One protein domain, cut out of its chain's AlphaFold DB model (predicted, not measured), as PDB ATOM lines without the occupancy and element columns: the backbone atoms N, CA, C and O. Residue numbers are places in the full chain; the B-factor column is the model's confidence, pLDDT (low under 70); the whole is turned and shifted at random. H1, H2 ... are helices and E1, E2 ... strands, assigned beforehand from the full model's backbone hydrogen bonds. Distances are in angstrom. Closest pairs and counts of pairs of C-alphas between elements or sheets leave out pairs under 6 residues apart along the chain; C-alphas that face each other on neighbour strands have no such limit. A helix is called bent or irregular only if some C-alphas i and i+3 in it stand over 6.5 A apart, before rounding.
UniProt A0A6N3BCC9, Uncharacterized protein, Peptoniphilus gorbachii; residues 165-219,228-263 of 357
ATOM      1  N   GLY A 165     -52.348  29.020   6.471       75.94
ATOM      2  CA  GLY A 165     -53.467  28.681   5.594       75.94
ATOM      3  C   GLY A 165     -53.946  27.242   5.786       75.94
ATOM      4  O   GLY A 165     -53.167  26.296   5.885       75.94
ATOM      5  N   GLU A 166     -55.261  27.078   5.845       88.31
ATOM      6  CA  GLU A 166     -55.914  25.784   6.030       88.31
ATOM      7  C   GLU A 166     -56.077  25.034   4.703       88.31
ATOM      8  O   GLU A 166     -56.124  23.803   4.697       88.31
ATOM      9  N   TYR A 167     -56.140  25.740   3.572       93.38
ATOM     10  CA  TYR A 167     -56.428  25.175   2.253       93.38
ATOM     11  C   TYR A 167     -55.195  25.303   1.359       93.38
ATOM     12  O   TYR A 167     -54.940  26.361   0.786       93.38
ATOM     13  N   LYS A 168     -54.410  24.222   1.272       93.38
ATOM     14  CA  LYS A 168     -53.191  24.156   0.456       93.38
ATOM     15  C   LYS A 168     -53.534  23.728  -0.966       93.38
ATOM     16  O   LYS A 168     -54.008  22.606  -1.165       93.38
ATOM     17  N   THR A 169     -53.257  24.589  -1.937       94.62
ATOM     18  CA  THR A 169     -53.480  24.295  -3.354       94.62
ATOM     19  C   THR A 169     -52.169  24.214  -4.108       94.62
ATOM     20  O   THR A 169     -51.178  24.866  -3.763       94.62
ATOM     21  N   TYR A 170     -52.153  23.372  -5.133       94.31
ATOM     22  CA  TYR A 170     -50.966  23.144  -5.940       94.31
ATOM     23  C   TYR A 170     -51.336  23.085  -7.411       94.31
ATOM     24  O   TYR A 170     -52.238  22.356  -7.817       94.31
ATOM     25  N   TYR A 171     -50.548  23.783  -8.221       94.12
ATOM     26  CA  TYR A 171     -50.532  23.626  -9.663       94.12
ATOM     27  C   TYR A 171     -49.119  23.263 -10.142       94.12
ATOM     28  O   TYR A 171     -48.287  24.146 -10.376       94.12
ATOM     29  N   PRO A 172     -48.822  21.958 -10.277       94.19
ATOM     30  CA  PRO A 172     -47.645  21.479 -10.991       94.19
ATOM     31  C   PRO A 172     -47.837  21.638 -12.502       94.19
ATOM     32  O   PRO A 172     -48.446  20.788 -13.164       94.19
ATOM     33  N   ASN A 173     -47.306  22.717 -13.075       92.44
ATOM     34  CA  ASN A 173     -47.248  22.868 -14.524       92.44
ATOM     35  C   ASN A 173     -46.202  21.895 -15.081       92.44
ATOM     36  O   ASN A 173     -45.011  22.211 -15.114       92.44
ATOM     37  N   LEU A 174     -46.642  20.697 -15.477       94.06
ATOM     38  CA  LEU A 174     -45.766  19.676 -16.046       94.06
ATOM     39  C   LEU A 174     -45.120  20.202 -17.334       94.06
ATOM     40  O   LEU A 174     -45.821  20.534 -18.295       94.06
ATOM     41  N   VAL A 175     -43.787  20.246 -17.336       94.31
ATOM     42  CA  VAL A 175     -42.962  20.687 -18.465       94.31
ATOM     43  C   VAL A 175     -42.482  19.492 -19.275       94.31
ATOM     44  O   VAL A 175     -42.536  19.515 -20.503       94.31
ATOM     45  N   LYS A 176     -41.999  18.447 -18.597       95.25
ATOM     46  CA  LYS A 176     -41.422  17.275 -19.253       95.25
ATOM     47  C   LYS A 176     -41.476  16.057 -18.348       95.25
ATOM     48  O   LYS A 176     -41.344  16.180 -17.135       95.25
ATOM     49  N   ASP A 177     -41.581  14.890 -18.957       96.56
ATOM     50  CA  ASP A 177     -41.342  13.611 -18.308       96.56
ATOM     51  C   ASP A 177     -40.464  12.719 -19.188       96.56
ATOM     52  O   ASP A 177     -40.472  12.850 -20.415       96.56
ATOM     53  N   PHE A 178     -39.622  11.898 -18.561       96.56
ATOM     54  CA  PHE A 178     -38.671  11.028 -19.255       96.56
ATOM     55  C   PHE A 178     -38.114   9.943 -18.330       96.56
ATOM     56  O   PHE A 178     -38.237  10.016 -17.107       96.56
ATOM     57  N   PHE A 179     -37.457   8.951 -18.935       95.81
ATOM     58  CA  PHE A 179     -36.691   7.938 -18.217       95.81
ATOM     59  C   PHE A 179     -35.200   8.290 -18.192       95.81
ATOM     60  O   PHE A 179     -34.627   8.628 -19.227       95.81
ATOM     61  N   GLU A 180     -34.564   8.173 -17.028       94.44
ATOM     62  CA  GLU A 180     -33.120   8.373 -16.833       94.44
ATOM     63  C   GLU A 180     -32.637   7.415 -15.742       94.44
ATOM     64  O   GLU A 180     -33.249   7.334 -14.679       94.44
ATOM     65  N   ASP A 181     -31.579   6.646 -16.012       90.44
ATOM     66  CA  ASP A 181     -30.965   5.717 -15.050       90.44
ATOM     67  C   ASP A 181     -31.959   4.769 -14.342       90.44
ATOM     68  O   ASP A 181     -31.864   4.500 -13.145       90.44
ATOM     69  N   GLY A 182     -32.951   4.264 -15.087       87.56
ATOM     70  CA  GLY A 182     -33.992   3.369 -14.562       87.56
ATOM     71  C   GLY A 182     -35.062   4.061 -13.708       87.56
ATOM     72  O   GLY A 182     -35.898   3.382 -13.110       87.56
ATOM     73  N   LYS A 183     -35.055   5.397 -13.653       95.56
ATOM     74  CA  LYS A 183     -36.047   6.226 -12.965       95.56
ATOM     75  C   LYS A 183     -37.025   6.845 -13.950       95.56
ATOM     76  O   LYS A 183     -36.655   7.149 -15.081       95.56
ATOM     77  N   LEU A 184     -38.244   7.091 -13.486       97.94
ATOM     78  CA  LEU A 184     -39.190   7.997 -14.129       97.94
ATOM     79  C   LEU A 184     -39.046   9.381 -13.492       97.94
ATOM     80  O   LEU A 184     -39.129   9.518 -12.270       97.94
ATOM     81  N   ILE A 185     -38.808  10.394 -14.320       98.38
ATOM     82  CA  ILE A 185     -38.587  11.771 -13.893       98.38
ATOM     83  C   ILE A 185     -39.698  12.661 -14.438       98.38
ATOM     84  O   ILE A 185     -39.976  12.627 -15.634       98.38
ATOM     85  N   PHE A 186     -40.276  13.500 -13.577       98.31
ATOM     86  CA  PHE A 186     -41.152  14.607 -13.962       98.31
ATOM     87  C   PHE A 186     -40.496  15.941 -13.619       98.31
ATOM     88  O   PHE A 186     -40.080  16.150 -12.481       98.31
ATOM     89  N   LEU A 187     -40.450  16.860 -14.579       97.81
ATOM     90  CA  LEU A 187     -40.035  18.247 -14.385       97.81
ATOM     91  C   LEU A 187     -41.264  19.144 -14.461       97.81
ATOM     92  O   LEU A 187     -41.995  19.115 -15.456       97.81
ATOM     93  N   ALA A 188     -41.487  19.954 -13.431       95.75
ATOM     94  CA  ALA A 188     -42.625  20.861 -13.371       95.75
ATOM     95  C   ALA A 188     -42.243  22.208 -12.754       95.75
ATOM     96  O   ALA A 188     -41.427  22.272 -11.841       95.75
ATOM     97  N   SER A 189     -42.889  23.279 -13.214       93.81
ATOM     98  CA  SER A 189     -42.908  24.548 -12.483       93.81
ATOM     99  C   SER A 189     -44.099  24.525 -11.529       93.81
ATOM    100  O   SER A 189     -45.245  24.414 -11.969       93.81
ATOM    101  N   VAL A 190     -43.842  24.529 -10.222       93.75
ATOM    102  CA  VAL A 190     -44.874  24.287  -9.207       93.75
ATOM    103  C   VAL A 190     -45.267  25.597  -8.552       93.75
ATOM    104  O   VAL A 190     -44.477  26.189  -7.817       93.75
ATOM    105  N   LYS A 191     -46.513  26.017  -8.780       92.94
ATOM    106  CA  LYS A 191     -47.144  27.105  -8.033       92.94
ATOM    107  C   LYS A 191     -47.935  26.521  -6.865       92.94
ATOM    108  O   LYS A 191     -48.771  25.641  -7.054       92.94
ATOM    109  N   ASN A 192     -47.688  27.040  -5.673       93.38
ATOM    110  CA  ASN A 192     -48.493  26.807  -4.481       93.38
ATOM    111  C   ASN A 192     -49.133  28.123  -4.029       93.38
ATOM    112  O   ASN A 192     -48.524  29.192  -4.150       93.38
ATOM    113  N   ALA A 193     -50.343  28.013  -3.492       93.44
ATOM    114  CA  ALA A 193     -51.000  29.053  -2.720       93.44
ATOM    115  C   ALA A 193     -51.721  28.402  -1.530       93.44
ATOM    116  O   ALA A 193     -52.307  27.326  -1.648       93.44
ATOM    117  N   ASN A 194     -51.632  29.029  -0.362       94.44
ATOM    118  CA  ASN A 194     -52.252  28.548   0.864       94.44
ATOM    119  C   ASN A 194     -53.247  29.594   1.339       94.44
ATOM    120  O   ASN A 194     -52.888  30.756   1.537       94.44
ATOM    121  N   TYR A 195     -54.488  29.163   1.531       96.50
ATOM    122  CA  TYR A 195     -55.582  30.061   1.861       96.50
ATOM    123  C   TYR A 195     -56.076  29.835   3.285       96.50
ATOM    124  O   TYR A 195     -56.217  28.692   3.731       96.50
ATOM    125  N   SER A 196     -56.383  30.915   3.993       96.50
ATOM    126  CA  SER A 196     -57.342  30.886   5.095       96.50
ATOM    127  C   SER A 196     -58.741  31.182   4.550       96.50
ATOM    128  O   SER A 196     -58.893  31.684   3.433       96.50
ATOM    129  N   TYR A 197     -59.774  30.827   5.308       97.00
ATOM    130  CA  TYR A 197     -61.158  31.079   4.928       97.00
ATOM    131  C   TYR A 197     -61.899  31.722   6.092       97.00
ATOM    132  O   TYR A 197     -61.873  31.211   7.213       97.00
ATOM    133  N   GLN A 198     -62.577  32.830   5.818       95.94
ATOM    134  CA  GLN A 198     -63.395  33.522   6.798       95.94
ATOM    135  C   GLN A 198     -64.591  34.187   6.110       95.94
ATOM    136  O   GLN A 198     -64.434  34.856   5.093       95.94
ATOM    137  N   ASP A 199     -65.781  34.023   6.694       95.19
ATOM    138  CA  ASP A 199     -67.007  34.735   6.303       95.19
ATOM    139  C   ASP A 199     -67.328  34.654   4.796       95.19
ATOM    140  O   ASP A 199     -67.723  35.637   4.176       95.19
ATOM    141  N   GLY A 200     -67.149  33.479   4.180       96.38
ATOM    142  CA  GLY A 200     -67.408  33.293   2.747       96.38
ATOM    143  C   GLY A 200     -66.225  33.600   1.831       96.38
ATOM    144  O   GLY A 200     -66.303  33.292   0.646       96.38
ATOM    145  N   ILE A 201     -65.139  34.177   2.339       98.00
ATOM    146  CA  ILE A 201     -64.049  34.715   1.525       98.00
ATOM    147  C   ILE A 201     -62.735  34.011   1.874       98.00
ATOM    148  O   ILE A 201     -62.375  33.863   3.045       98.00
ATOM    149  N   PHE A 202     -61.988  33.606   0.849       98.44
ATOM    150  CA  PHE A 202     -60.627  33.106   1.018       98.44
ATOM    151  C   PHE A 202     -59.622  34.255   1.099       98.44
ATOM    152  O   PHE A 202     -59.767  35.275   0.428       98.44
ATOM    153  N   ASN A 203     -58.565  34.079   1.881       96.94
ATOM    154  CA  ASN A 203     -57.422  34.986   1.926       96.94
ATOM    155  C   ASN A 203     -56.151  34.201   1.610       96.94
ATOM    156  O   ASN A 203     -55.887  33.202   2.274       96.94
ATOM    157  N   GLU A 204     -55.382  34.621   0.603       95.25
ATOM    158  CA  GLU A 204     -54.075  34.016   0.318       95.25
ATOM    159  C   GLU A 204     -53.082  34.454   1.400       95.25
ATOM    160  O   GLU A 204     -52.739  35.627   1.507       95.25
ATOM    161  N   GLU A 205     -52.643  33.511   2.231       94.19
ATOM    162  CA  GLU A 205     -51.735  33.770   3.356       94.19
ATOM    163  C   GLU A 205     -50.268  33.611   2.954       94.19
ATOM    164  O   GLU A 205     -49.364  34.203   3.545       94.19
ATOM    165  N   SER A 206     -50.011  32.736   1.984       92.38
ATOM    166  CA  SER A 206     -48.667  32.410   1.525       92.38
ATOM    167  C   SER A 206     -48.708  31.631   0.217       92.38
ATOM    168  O   SER A 206     -49.737  31.090  -0.183       92.38
ATOM    169  N   GLY A 207     -47.552  31.511  -0.420       90.94
ATOM    170  CA  GLY A 207     -47.376  30.683  -1.597       90.94
ATOM    171  C   GLY A 207     -45.949  30.766  -2.108       90.94
ATOM    172  O   GLY A 207     -45.138  31.555  -1.627       90.94
ATOM    173  N   TYR A 208     -45.649  29.955  -3.110       89.69
ATOM    174  CA  TYR A 208     -44.362  29.980  -3.792       89.69
ATOM    175  C   TYR A 208     -44.529  29.533  -5.231       89.69
ATOM    176  O   TYR A 208     -45.538  28.934  -5.606       89.69
ATOM    177  N   LEU A 209     -43.514  29.815  -6.031       90.31
ATOM    178  CA  LEU A 209     -43.392  29.315  -7.382       90.31
ATOM    179  C   LEU A 209     -41.964  28.820  -7.570       90.31
ATOM    180  O   LEU A 209     -41.038  29.626  -7.563       90.31
ATOM    181  N   ILE A 210     -41.794  27.505  -7.674       91.88
ATOM    182  CA  ILE A 210     -40.473  26.875  -7.686       91.88
ATOM    183  C   ILE A 210     -40.464  25.738  -8.720       91.88
ATOM    184  O   ILE A 210     -41.363  24.891  -8.702       91.88
ATOM    185  N   PRO A 211     -39.467  25.682  -9.619       94.88
ATOM    186  CA  PRO A 211     -39.214  24.514 -10.456       94.88
ATOM    187  C   PRO A 211     -38.793  23.297  -9.631       94.88
ATOM    188  O   PRO A 211     -37.951  23.398  -8.736       94.88
ATOM    189  N   MET A 212     -39.372  22.140  -9.938       96.25
ATOM    190  CA  MET A 212     -39.179  20.900  -9.192       96.25
ATOM    191  C   MET A 212     -38.982  19.704 -10.128       96.25
ATOM    192  O   MET A 212     -39.641  19.582 -11.162       96.25
ATOM    193  N   GLU A 213     -38.106  18.793  -9.712       97.88
ATOM    194  CA  GLU A 213     -37.910  17.464 -10.283       97.88
ATOM    195  C   GLU A 213     -38.486  16.416  -9.318       97.88
ATOM    196  O   GLU A 213     -38.109  16.363  -8.146       97.88
ATOM    197  N   PHE A 214     -39.388  15.568  -9.808       98.19
ATOM    198  CA  PHE A 214     -39.960  14.443  -9.069       98.19
ATOM    199  C   PHE A 214     -39.391  13.149  -9.634       98.19
ATOM    200  O   PHE A 214     -39.529  12.884 -10.828       98.19
ATOM    201  N   GLN A 215     -38.767  12.342  -8.780       98.19
ATOM    202  CA  GLN A 215     -38.179  11.065  -9.167       98.19
ATOM    203  C   GLN A 215     -39.013   9.904  -8.632       98.19
ATOM    204  O   GLN A 215     -39.367   9.871  -7.452       98.19
ATOM    205  N   TYR A 216     -39.258   8.929  -9.500       98.44
ATOM    206  CA  TYR A 216     -39.893   7.659  -9.179       98.44
ATOM    207  C   TYR A 216     -38.975   6.502  -9.583       98.44
ATOM    208  O   TYR A 216     -38.327   6.546 -10.630       98.44
ATOM    209  N   VAL A 217     -38.926   5.453  -8.763       97.44
ATOM    210  CA  VAL A 217     -38.099   4.252  -8.969       97.44
ATOM    211  C   VAL A 217     -38.976   3.008  -9.015       97.44
ATOM    212  O   VAL A 217     -40.046   2.988  -8.416       97.44
ATOM    213  N   LEU A 218     -38.544   1.962  -9.717       95.81
ATOM    214  CA  LEU A 218     -39.275   0.694  -9.729       95.81
ATOM    215  C   LEU A 218     -39.104  -0.048  -8.396       95.81
ATOM    216  O   LEU A 218     -37.978  -0.244  -7.937       95.81
ATOM    217  N   ASN A 219     -40.210  -0.500  -7.807       95.62
ATOM    218  CA  ASN A 219     -40.203  -1.436  -6.685       95.62
ATOM    219  C   ASN A 219     -40.046  -2.898  -7.168       95.62
ATOM    220  O   ASN A 219     -39.815  -3.170  -8.353       95.62
ATOM    221  N   LYS A 228     -38.020  10.769  -4.443       96.75
ATOM    222  CA  LYS A 228     -37.719  12.100  -3.909       96.75
ATOM    223  C   LYS A 228     -38.178  13.237  -4.811       96.75
ATOM    224  O   LYS A 228     -38.421  13.065  -6.005       96.75
ATOM    225  N   LYS A 229     -38.204  14.425  -4.211       96.19
ATOM    226  CA  LYS A 229     -38.361  15.726  -4.861       96.19
ATOM    227  C   LYS A 229     -37.035  16.485  -4.789       96.19
ATOM    228  O   LYS A 229     -36.353  16.425  -3.767       96.19
ATOM    229  N   ILE A 230     -36.677  17.190  -5.856       95.88
ATOM    230  CA  ILE A 230     -35.541  18.114  -5.907       95.88
ATOM    231  C   ILE A 230     -36.081  19.473  -6.339       95.88
ATOM    232  O   ILE A 230     -36.772  19.570  -7.349       95.88
ATOM    233  N   GLU A 231     -35.777  20.514  -5.578       95.06
ATOM    234  CA  GLU A 231     -36.198  21.887  -5.861       95.06
ATOM    235  C   GLU A 231     -35.050  22.661  -6.514       95.06
ATOM    236  O   GLU A 231     -33.876  22.366  -6.265       95.06
ATOM    237  N   ALA A 232     -35.379  23.644  -7.352       93.62
ATOM    238  CA  ALA A 232     -34.401  24.631  -7.789       93.62
ATOM    239  C   ALA A 232     -33.840  25.405  -6.582       93.62
ATOM    240  O   ALA A 232     -34.558  25.707  -5.630       93.62
ATOM    241  N   GLU A 233     -32.549  25.722  -6.630       92.00
ATOM    242  CA  GLU A 233     -31.865  26.482  -5.579       92.00
ATOM    243  C   GLU A 233     -32.240  27.969  -5.648       92.00
ATOM    244  O   GLU A 233     -32.545  28.469  -6.720       92.00
ATOM    245  N   ASP A 234     -32.177  28.709  -4.541       85.25
ATOM    246  CA  ASP A 234     -32.493  30.147  -4.523       85.25
ATOM    247  C   ASP A 234     -31.256  31.041  -4.802       85.25
ATOM    248  O   ASP A 234     -30.097  30.603  -4.807       85.25
ATOM    249  N   GLY A 235     -31.489  32.332  -5.036       86.56
ATOM    250  CA  GLY A 235     -30.463  33.357  -5.186       86.56
ATOM    251  C   GLY A 235     -29.626  33.193  -6.456       86.56
ATOM    252  O   GLY A 235     -30.142  32.943  -7.546       86.56
ATOM    253  N   SER A 236     -28.304  33.348  -6.338       86.25
ATOM    254  CA  SER A 236     -27.384  33.280  -7.487       86.25
ATOM    255  C   SER A 236     -27.353  31.914  -8.181       86.25
ATOM    256  O   SER A 236     -26.866  31.821  -9.306       86.25
ATOM    257  N   HIS A 237     -27.849  30.864  -7.523       89.56
ATOM    258  CA  HIS A 237     -27.866  29.501  -8.051       89.56
ATOM    259  C   HIS A 237     -29.199  29.130  -8.719       89.56
ATOM    260  O   HIS A 237     -29.290  28.055  -9.307       89.56
ATOM    261  N   TYR A 238     -30.195  30.027  -8.729       90.62
ATOM    262  CA  TYR A 238     -31.511  29.757  -9.321       90.62
ATOM    263  C   TYR A 238     -31.429  29.374 -10.799       90.62
ATOM    264  O   TYR A 238     -31.741  28.241 -11.158       90.62
ATOM    265  N   GLY A 239     -30.898  30.253 -11.655       92.12
ATOM    266  CA  GLY A 239     -30.696  29.943 -13.077       92.12
ATOM    267  C   GLY A 239     -29.856  28.673 -13.310       92.12
ATOM    268  O   GLY A 239     -30.341  27.748 -13.961       92.12
ATOM    269  N   PRO A 240     -28.636  28.572 -12.745       95.50
ATOM    270  CA  PRO A 240     -27.790  27.388 -12.910       95.50
ATOM    271  C   PRO A 240     -28.428  26.066 -12.450       95.50
ATOM    272  O   PRO A 240     -28.241  25.032 -13.093       95.50
ATOM    273  N   SER A 241     -29.193  26.071 -11.354       96.06
ATOM    274  CA  SER A 241     -29.858  24.861 -10.851       96.06
ATOM    275  C   SER A 241     -30.981  24.392 -11.780       96.06
ATOM    276  O   SER A 241     -31.116  23.188 -12.012       96.06
ATOM    277  N   ILE A 242     -31.724  25.319 -12.395       95.56
ATOM    278  CA  ILE A 242     -32.759  25.000 -13.390       95.56
ATOM    279  C   ILE A 242     -32.123  24.512 -14.693       95.56
ATOM    280  O   ILE A 242     -32.621  23.565 -15.293       95.56
ATOM    281  N   GLU A 243     -31.004  25.097 -15.127       96.38
ATOM    282  CA  GLU A 243     -30.272  24.630 -16.314       96.38
ATOM    283  C   GLU A 243     -29.786  23.187 -16.131       96.38
ATOM    284  O   GLU A 243     -29.951  22.342 -17.017       96.38
ATOM    285  N   LYS A 244     -29.272  22.870 -14.935       96.56
ATOM    286  CA  LYS A 244     -28.918  21.502 -14.546       96.56
ATOM    287  C   LYS A 244     -30.141  20.581 -14.526       96.56
ATOM    288  O   LYS A 244     -30.072  19.481 -15.073       96.56
ATOM    289  N   MET A 245     -31.258  21.018 -13.939       96.50
ATOM    290  CA  MET A 245     -32.519  20.265 -13.916       96.50
ATOM    291  C   MET A 245     -33.006  19.953 -15.338       96.50
ATOM    292  O   MET A 245     -33.307  18.806 -15.653       96.50
ATOM    293  N   ALA A 246     -32.956  20.936 -16.235       96.75
ATOM    294  CA  ALA A 246     -33.290  20.799 -17.648       96.75
ATOM    295  C   ALA A 246     -32.279  19.960 -18.452       96.75
ATOM    296  O   ALA A 246     -32.477  19.758 -19.649       96.75
ATOM    297  N   ARG A 247     -31.191  19.480 -17.830       97.38
ATOM    298  CA  ARG A 247     -30.087  18.763 -18.493       97.38
ATOM    299  C   ARG A 247     -29.492  19.566 -19.664       97.38
ATOM    300  O   ARG A 247     -29.105  18.998 -20.680       97.38
ATOM    301  N   GLY A 248     -29.452  20.894 -19.538       96.12
ATOM    302  CA  GLY A 248     -29.009  21.808 -20.597       96.12
ATOM    303  C   GLY A 248     -29.988  21.970 -21.772       96.12
ATOM    304  O   GLY A 248     -29.663  22.660 -22.737       96.12
ATOM    305  N   ASP A 249     -31.183  21.368 -21.723       97.19
ATOM    306  CA  ASP A 249     -32.206  21.567 -22.751       97.19
ATOM    307  C   ASP A 249     -32.838  22.955 -22.621       97.19
ATOM    308  O   ASP A 249     -33.623  23.225 -21.709       97.19
ATOM    309  N   LYS A 250     -32.521  23.838 -23.573       95.00
ATOM    310  CA  LYS A 250     -32.967  25.236 -23.563       95.00
ATOM    311  C   LYS A 250     -34.490  25.379 -23.493       95.00
ATOM    312  O   LYS A 250     -34.977  26.233 -22.764       95.00
ATOM    313  N   ASN A 251     -35.243  24.556 -24.223       94.38
ATOM    314  CA  ASN A 251     -36.704  24.649 -24.225       94.38
ATOM    315  C   ASN A 251     -37.298  24.237 -22.868       94.38
ATOM    316  O   ASN A 251     -38.190  24.905 -22.354       94.38
ATOM    317  N   THR A 252     -36.795  23.162 -22.261       95.31
ATOM    318  CA  THR A 252     -37.191  22.751 -20.905       95.31
ATOM    319  C   THR A 252     -36.817  23.823 -19.883       95.31
ATOM    320  O   THR A 252     -37.648  24.180 -19.056       95.31
ATOM    321  N   PHE A 253     -35.606  24.380 -19.968       95.00
ATOM    322  CA  PHE A 253     -35.144  25.470 -19.107       95.00
ATOM    323  C   PHE A 253     -36.055  26.700 -19.196       95.00
ATOM    324  O   PHE A 253     -36.566  27.162 -18.176       95.00
ATOM    325  N   ASP A 254     -36.308  27.185 -20.416       92.00
ATOM    326  CA  ASP A 254     -37.155  28.352 -20.656       92.00
ATOM    327  C   ASP A 254     -38.581  28.083 -20.118       92.00
ATOM    328  O   ASP A 254     -39.137  28.919 -19.413       92.00
ATOM    329  N   ASN A 255     -39.149  26.887 -20.325       91.38
ATOM    330  CA  ASN A 255     -40.480  26.532 -19.806       91.38
ATOM    331  C   ASN A 255     -40.542  26.328 -18.279       91.38
ATOM    332  O   ASN A 255     -41.594  26.553 -17.686       91.38
ATOM    333  N   LEU A 256     -39.448  25.921 -17.627       92.12
ATOM    334  CA  LEU A 256     -39.375  25.857 -16.163       92.12
ATOM    335  C   LEU A 256     -39.304  27.262 -15.543       92.12
ATOM    336  O   LEU A 256     -39.903  27.491 -14.492       92.12
ATOM    337  N   LEU A 257     -38.620  28.202 -16.210       85.38
ATOM    338  CA  LEU A 257     -38.562  29.615 -15.814       85.38
ATOM    339  C   LEU A 257     -39.874  30.367 -16.054       85.38
ATOM    340  O   LEU A 257     -40.207  31.280 -15.295       85.38
ATOM    341  N   LEU A 258     -40.596  30.026 -17.124       67.31
ATOM    342  CA  LEU A 258     -41.837  30.682 -17.530       67.31
ATOM    343  C   LEU A 258     -42.992  30.294 -16.607       67.31
ATOM    344  O   LEU A 258     -43.850  29.478 -16.935       67.31
ATOM    345  N   ALA A 259     -43.052  30.948 -15.457       56.19
ATOM    346  CA  ALA A 259     -44.234  30.948 -14.616       56.19
ATOM    347  C   ALA A 259     -44.575  32.376 -14.180       56.19
ATOM    348  O   ALA A 259     -44.625  32.723 -13.007       56.19
ATOM    349  N   ASN A 260     -44.854  33.239 -15.157       54.19
ATOM    350  CA  ASN A 260     -45.682  34.397 -14.842       54.19
ATOM    351  C   ASN A 260     -47.077  33.884 -14.493       54.19
ATOM    352  O   ASN A 260     -47.604  33.039 -15.218       54.19
ATOM    353  N   ILE A 261     -47.667  34.400 -13.410       56.22
ATOM    354  CA  ILE A 261     -49.079  34.170 -13.094       56.22
ATOM    355  C   ILE A 261     -49.875  34.617 -14.318       56.22
ATOM    356  O   ILE A 261     -49.966  35.804 -14.621       56.22
ATOM    357  N   ASN A 262     -50.386  33.646 -15.058       74.31
ATOM    358  CA  ASN A 262     -51.300  33.860 -16.157       74.31
ATOM    359  C   ASN A 262     -52.662  33.286 -15.759       74.31
ATOM    360  O   ASN A 262     -52.809  32.610 -14.735       74.31
ATOM    361  N   LYS A 263     -53.657  33.561 -16.596       84.06
ATOM    362  CA  LYS A 263     -55.022  33.073 -16.428       84.06
ATOM    363  C   LYS A 263     -55.080  31.568 -16.119       84.06
ATOM    364  O   LYS A 263     -55.788  31.156 -15.214       84.06
TER     365      LYS A 263
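AT A GLANCE: This is residues 165 to 219 and 228 to 263 of the 357 residues of an uncharacterized protein of Peptoniphilus gorbachii (UniProt A0A6N3BCC9). A long, twisted ribbon of three antiparallel strands, E1, E2 and E3, bends along its length, and two short helices, H1 and H2, pack on one face of it, making two layers. The short strand E4 widens the ribbon beside E3. The printed part has 91 residues with four named strands and two named helices, in the order E1 E2 E3 E4 H1 H2. The sheet, in order E1 - E2 - E3 - E4, is all antiparallel, and the class is mixed, helices and strands. The whole is loose, with a radius of gyration of the C-alphas of 15.3 A and spans of 51 by 35 by 24 A.

HOW THE PARTS SIT: E1, residues 167 to 180, E2, residues 183 to 198, and E3, residues 201 to 218, form a meander, each strand the antiparallel neighbour of the one before. E1 bends by 69 degrees at residue 175, E2 by 60 at 187, E3 by 72 at 205. N 171 and O 191 are 2.8 A apart, N 194 and O 206 2.8 A, both within hydrogen-bond range. E4, residues 228 to 231, is antiparallel to E3, with N 213 and O 230 at 2.8 A. H2, residues 250 to 257, is on the sheet over E2, at a height of 9.1 A; their closest C-alphas, of Ser 189 and Leu 256, are 5.3 A apart. H1, residues 235 to 245, is on the sheet over E3, at a height of 9.9 A; it is only just not over E4, where 2 of its C-alphas fall. H1 and H2 touch at a steep tilt of 46 degrees, opposite ways, the closest C-alphas being those of Glu 243 and Phe 253, 5.7 A. Every O i to N i+4 pair is within hydrogen-bond range in H2, and 5 of 7 in H1, which is irregular: C-alphas 236 and 239 are 7.3 A apart.

IN THESE COORDINATES: E1 is 34.5 A long, from C-alpha 167 at (-56.428, 25.175, 2.253). E2 is 43.4 A, E3 43.6 A, H1 15.9 A. H2 ends at C-alpha 257 at (-38.562, 29.615, -15.814).

THE WHOLE: The C-alphas farthest apart, of Asp 181 and Asp 199, are 51.0 A apart. Residues 220 to 227 are not printed, with 14.0 A from C-alpha 219 to 228 across the cut. Residues 258 to 261 are under pLDDT 70.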